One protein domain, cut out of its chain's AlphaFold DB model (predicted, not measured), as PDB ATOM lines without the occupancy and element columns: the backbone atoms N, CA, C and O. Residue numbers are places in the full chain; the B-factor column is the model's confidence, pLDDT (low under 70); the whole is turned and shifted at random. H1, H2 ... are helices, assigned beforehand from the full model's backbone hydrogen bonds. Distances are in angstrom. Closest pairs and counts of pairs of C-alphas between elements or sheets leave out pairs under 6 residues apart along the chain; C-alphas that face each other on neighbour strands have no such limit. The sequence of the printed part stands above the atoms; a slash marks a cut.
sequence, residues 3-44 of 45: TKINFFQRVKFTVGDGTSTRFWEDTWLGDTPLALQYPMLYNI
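This is residues 3 to 44 of the 45 residues of an uncharacterized protein of Hordeum vulgare subsp. vulgare (UniProt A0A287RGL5). This domain has little regular structure: a long winding stretch, residues 11 to 33, makes a wide loop out past Asp 17 and back, with helix H1 at one end and two short helices, H2 and H3, close together at the other. The printed part has 42 residues with three named helices, H1, H2, H3 in that order, and no named strand; its class is all helix, with 16 residues in named elements. It is only just compact, close to loose, with a radius of gyration of the C-alphas of 10.6 A and spans of 27 by 24 by 17 A.

Find C-alpha 3 at (29.260, 45.093, -57.334); from there H1, residues 3 to 10, runs 11.2 A. Past Asp 17, its C-alpha at (29.449, 21.501, -46.739), come H2, residues 34 to 37, 5.0 A, and H3, residues 39 to 42, also 5.0 A, ending at C-alpha 42, (41.256, 38.587, -38.059).

Look first at H1, which is apart from H2 and H3. H2 and H3 are close but not clearly touching; their closest C-alphas, Ala 35 and Tyr 42, are 5.6 A apart. In H1, 3 of 4 O i to N i+4 pairs are within hydrogen-bond range; H2 and H3 are too short for such a pair.

The C-alphas farthest apart, Thr 3 and Ile 44, are 28.9 A apart. The printed part has no cut; the link H1 to H2 is long, H2 to H3 tight. Look for pLDDT under 70 at residues 3 to 15, 18 and 29.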
ATOM      1  N   THR A   3      30.510  45.854 -57.231       53.06
ATOM      2  CA  THR A   3      29.260  45.093 -57.334       53.06
ATOM      3  C   THR A   3      29.287  43.761 -56.594       53.06
ATOM      4  O   THR A   3      28.255  43.353 -56.075       53.06
ATOM      5  N   LYS A   4      30.453  43.108 -56.487       53.81
ATOM      6  CA  LYS A   4      30.589  41.847 -55.742       53.81
ATOM      7  C   LYS A   4      30.272  42.036 -54.258       53.81
ATOM      8  O   LYS A   4      29.415  41.336 -53.746       53.81
ATOM      9  N   ILE A   5      30.887  43.018 -53.596       58.69
ATOM     10  CA  ILE A   5      30.741  43.234 -52.144       58.69
ATOM     11  C   ILE A   5      29.273  43.481 -51.768       58.69
ATOM     12  O   ILE A   5      28.743  42.793 -50.905       58.69
ATOM     13  N   ASN A   6      28.581  44.371 -52.491       58.88
ATOM     14  CA  ASN A   6      27.157  44.632 -52.246       58.88
ATOM     15  C   ASN A   6      26.265  43.400 -52.465       58.88
ATOM     16  O   ASN A   6      25.221  43.289 -51.827       58.88
ATOM     17  N   PHE A   7      26.638  42.504 -53.382       62.44
ATOM     18  CA  PHE A   7      25.908  41.258 -53.605       62.44
ATOM     19  C   PHE A   7      26.106  40.299 -52.423       62.44
ATOM     20  O   PHE A   7      25.126  39.822 -51.861       62.44
ATOM     21  N   PHE A   8      27.349  40.099 -51.975       62.78
ATOM     22  CA  PHE A   8      27.665  39.237 -50.827       62.78
ATOM     23  C   PHE A   8      27.107  39.762 -49.492       62.78
ATOM     24  O   PHE A   8      26.787  38.965 -48.621       62.78
ATOM     25  N   GLN A   9      26.918  41.077 -49.346       59.84
ATOM     26  CA  GLN A   9      26.276  41.675 -48.165       59.84
ATOM     27  C   GLN A   9      24.765  41.426 -48.083       59.84
ATOM     28  O   GLN A   9      24.190  41.497 -47.003       59.84
ATOM     29  N   ARG A  10      24.092  41.182 -49.215       61.38
ATOM     30  CA  ARG A  10      22.620  41.071 -49.275       61.38
ATOM     31  C   ARG A  10      22.114  39.659 -49.544       61.38
ATOM     32  O   ARG A  10      20.906  39.438 -49.545       61.38
ATOM     33  N   VAL A  11      23.011  38.711 -49.788       63.59
ATOM     34  CA  VAL A  11      22.666  37.323 -50.088       63.59
ATOM     35  C   VAL A  11      23.012  36.472 -48.876       63.59
ATOM     36  O   VAL A  11      24.174  36.351 -48.502       63.59
ATOM     37  N   LYS A  12      21.995  35.859 -48.264       61.62
ATOM     38  CA  LYS A  12      22.209  34.812 -47.263       61.62
ATOM     39  C   LYS A  12      22.711  33.562 -47.977       61.62
ATOM     40  O   LYS A  12      21.954  32.918 -48.704       61.62
ATOM     41  N   PHE A  13      23.979  33.220 -47.776       66.31
ATOM     42  CA  PHE A  13      24.521  31.954 -48.254       66.31
ATOM     43  C   PHE A  13      23.923  30.819 -47.428       66.31
ATOM     44  O   PHE A  13      24.017  30.808 -46.203       66.31
ATOM     45  N   THR A  14      23.293  29.857 -48.105       64.56
ATOM     46  CA  THR A  14      22.999  28.572 -47.468       64.56
ATOM     47  C   THR A  14      24.304  27.804 -47.457       64.56
ATOM     48  O   THR A  14      24.780  27.350 -48.499       64.56
ATOM     49  N   VAL A  15      24.931  27.745 -46.292       64.25
ATOM     50  CA  VAL A  15      26.172  27.006 -46.112       64.25
ATOM     51  C   VAL A  15      25.841  25.529 -46.214       64.25
ATOM     52  O   VAL A  15      25.160  24.984 -45.354       64.25
ATOM     53  N   GLY A  16      26.249  24.918 -47.328       72.31
ATOM     54  CA  GLY A  16      26.237  23.469 -47.495       72.31
ATOM     55  C   GLY A  16      27.376  22.851 -46.684       72.31
ATOM     56  O   GLY A  16      27.447  23.009 -45.474       72.31
ATOM     57  N   ASP A  17      28.327  22.220 -47.363       72.56
ATOM     58  CA  ASP A  17      29.449  21.501 -46.739       72.56
ATOM     59  C   ASP A  17      30.568  22.406 -46.164       72.56
ATOM     60  O   ASP A  17      31.641  21.946 -45.795       72.56
ATOM     61  N   GLY A  18      30.372  23.731 -46.128       69.00
ATOM     62  CA  GLY A  18      31.320  24.692 -45.538       69.00
ATOM     63  C   GLY A  18      32.669  24.855 -46.259       69.00
ATOM     64  O   GLY A  18      33.343  25.866 -46.069       69.00
ATOM     65  N   THR A  19      33.043  23.947 -47.161       72.25
ATOM     66  CA  THR A  19      34.338  23.900 -47.867       72.25
ATOM     67  C   THR A  19      34.633  25.119 -48.742       72.25
ATOM     68  O   THR A  19      35.792  25.414 -49.010       72.25
ATOM     69  N   SER A  20      33.606  25.852 -49.179       71.25
ATOM     70  CA  SER A  20      33.757  27.103 -49.943       71.25
ATOM     71  C   SER A  20      33.384  28.358 -49.147       71.25
ATOM     72  O   SER A  20      33.290  29.433 -49.736       71.25
ATOM     73  N   THR A  21      33.150  28.244 -47.836       74.31
ATOM     74  CA  THR A  21      32.776  29.402 -47.010       74.31
ATOM     75  C   THR A  21      33.992  30.089 -46.412       74.31
ATOM     76  O   THR A  21      34.883  29.448 -45.857       74.31
ATOM     77  N   ARG A  22      34.028  31.417 -46.514       79.06
ATOM     78  CA  ARG A  22      35.066  32.251 -45.914       79.06
ATOM     79  C   ARG A  22      34.501  32.859 -44.649       79.06
ATOM     80  O   ARG A  22      33.903  33.928 -44.675       79.06
ATOM     81  N   PHE A  23      34.716  32.179 -43.527       77.12
ATOM     82  CA  PHE A  23      34.163  32.573 -42.230       77.12
ATOM     83  C   PHE A  23      34.353  34.069 -41.907       77.12
ATOM     84  O   PHE A  23      33.427  34.737 -41.462       77.12
ATOM     85  N   TRP A  24      35.534  34.613 -42.199       83.81
ATOM     86  CA  TRP A  24      35.861  36.009 -41.920       83.81
ATOM     87  C   TRP A  24      35.380  37.004 -42.984       83.81
ATOM     88  O   TRP A  24      34.979  38.114 -42.634       83.81
ATOM     89  N   GLU A  25      35.427  36.634 -44.268       80.50
ATOM     90  CA  GLU A  25      35.106  37.546 -45.377       80.50
ATOM     91  C   GLU A  25      33.617  37.564 -45.742       80.50
ATOM     92  O   GLU A  25      33.135  38.553 -46.296       80.50
ATOM     93  N   ASP A  26      32.886  36.496 -45.427       77.69
ATOM     94  CA  ASP A  26      31.458  36.400 -45.699       77.69
ATOM     95  C   ASP A  26      30.637  37.098 -44.602       77.69
ATOM     96  O   ASP A  26      31.040  37.222 -43.441       77.69
ATOM     97  N   THR A  27      29.451  37.586 -44.974       76.12
ATOM     98  CA  THR A  27      28.519  38.214 -44.030       76.12
ATOM     99  C   THR A  27      27.603  37.145 -43.443       76.12
ATOM    100  O   THR A  27      26.627  36.730 -44.062       76.12
ATOM    101  N   TRP A  28      27.948  36.682 -42.242       74.00
ATOM    102  CA  TRP A  28      27.180  35.671 -41.507       74.00
ATOM    103  C   TRP A  28      26.081  36.282 -40.643       74.00
ATOM    104  O   TRP A  28      24.990  35.725 -40.530       74.00
ATOM    105  N   LEU A  29      26.377  37.428 -40.025       69.88
ATOM    106  CA  LEU A  29      25.508  38.096 -39.065       69.88
ATOM    107  C   LEU A  29      25.493  39.606 -39.326       69.88
ATOM    108  O   LEU A  29      26.543  40.248 -39.345       69.88
ATOM    109  N   GLY A  30      24.293  40.170 -39.476       73.50
ATOM    110  CA  GLY A  30      24.103  41.591 -39.773       73.50
ATOM    111  C   GLY A  30      24.407  41.935 -41.233       73.50
ATOM    112  O   GLY A  30      24.205  41.110 -42.119       73.50
ATOM    113  N   ASP A  31      24.882  43.158 -41.464       78.00
ATOM    114  CA  ASP A  31      25.136  43.707 -42.807       78.00
ATOM    115  C   ASP A  31      26.634  43.773 -43.171       78.00
ATOM    116  O   ASP A  31      27.008  44.213 -44.265       78.00
ATOM    117  N   THR A  32      27.517  43.380 -42.246       80.31
ATOM    118  CA  THR A  32      28.972  43.499 -42.402       80.31
ATOM    119  C   THR A  32      29.702  42.189 -42.084       80.31
ATOM    120  O   THR A  32      29.332  41.484 -41.143       80.31
ATOM    121  N   PRO A  33      30.764  41.847 -42.832       83.62
ATOM    122  CA  PRO A  33      31.558  40.648 -42.582       83.62
ATOM    123  C   PRO A  33      32.328  40.721 -41.258       83.62
ATOM    124  O   PRO A  33      32.724  41.800 -40.802       83.62
ATOM    125  N   LEU A  34      32.578  39.553 -40.663       84.25
ATOM    126  CA  LEU A  34      33.227  39.417 -39.354       84.25
ATOM    127  C   LEU A  34      34.642  40.013 -39.334       84.25
ATOM    128  O   LEU A  34      35.036  40.574 -38.315       84.25
ATOM    129  N   ALA A  35      35.375  39.973 -40.452       84.19
ATOM    130  CA  ALA A  35      36.706  40.577 -40.566       84.19
ATOM    131  C   ALA A  35      36.701  42.095 -40.326       84.19
ATOM    132  O   ALA A  35      37.659  42.639 -39.783       84.19
ATOM    133  N   LEU A  36      35.622  42.786 -40.716       84.38
ATOM    134  CA  LEU A  36      35.480  44.227 -40.493       84.38
ATOM    135  C   LEU A  36      34.989  44.545 -39.082       84.38
ATOM    136  O   LEU A  36      35.356  45.580 -38.532       84.38
ATOM    137  N   GLN A  37      34.160  43.675 -38.505       85.38
ATOM    138  CA  GLN A  37      33.654  43.854 -37.143       85.38
ATOM    139  C   GLN A  37      34.730  43.553 -36.092       85.38
ATOM    140  O   GLN A  37      34.815  44.242 -35.077       85.38
ATOM    141  N   TYR A  38      35.584  42.562 -36.353       86.69
ATOM    142  CA  TYR A  38      36.621  42.107 -35.429       86.69
ATOM    143  C   TYR A  38      38.001  42.059 -36.102       86.69
ATOM    144  O   TYR A  38      38.610  40.990 -36.198       86.69
ATOM    145  N   PRO A  39      38.552  43.211 -36.525       83.12
ATOM    146  CA  PRO A  39      39.828  43.260 -37.240       83.12
ATOM    147  C   PRO A  39      40.993  42.733 -36.393       83.12
ATOM    148  O   PRO A  39      41.910  42.110 -36.917       83.12
ATOM    149  N   MET A  40      40.929  42.908 -35.069       85.94
ATOM    150  CA  MET A  40      41.935  42.380 -34.141       85.94
ATOM    151  C   MET A  40      41.958  40.847 -34.100       85.94
ATOM    152  O   MET A  40      43.030  40.270 -33.970       85.94
ATOM    153  N   LEU A  41      40.793  40.194 -34.227       84.38
ATOM    154  CA  LEU A  41      40.692  38.730 -34.274       84.38
ATOM    155  C   LEU A  41      41.011  38.168 -35.663       84.38
ATOM    156  O   LEU A  41      41.409  37.017 -35.783       84.38
ATOM    157  N   TYR A  42      40.849  38.969 -36.712       84.12
ATOM    158  CA  TYR A  42      41.256  38.587 -38.059       84.12
ATOM    159  C   TYR A  42      42.785  38.597 -38.228       84.12
ATOM    160  O   TYR A  42      43.335  37.805 -38.984       84.12
ATOM    161  N   ASN A  43      43.473  39.489 -37.510       79.94
ATOM    162  CA  ASN A  43      44.902  39.743 -37.689       79.94
ATOM    163  C   ASN A  43      45.817  38.956 -36.729       79.94
ATOM    164  O   ASN A  43      47.025  39.190 -36.703       79.94
ATOM    165  N   ILE A  44      45.258  38.039 -35.937       73.12
ATOM    166  CA  ILE A  44      46.008  37.045 -35.155       73.12
ATOM    167  C   ILE A  44      46.311  35.864 -36.078       73.12
ATOM    168  O   ILE A  44      45.531  34.921 -36.179       73.12
TER     169      ILE A  44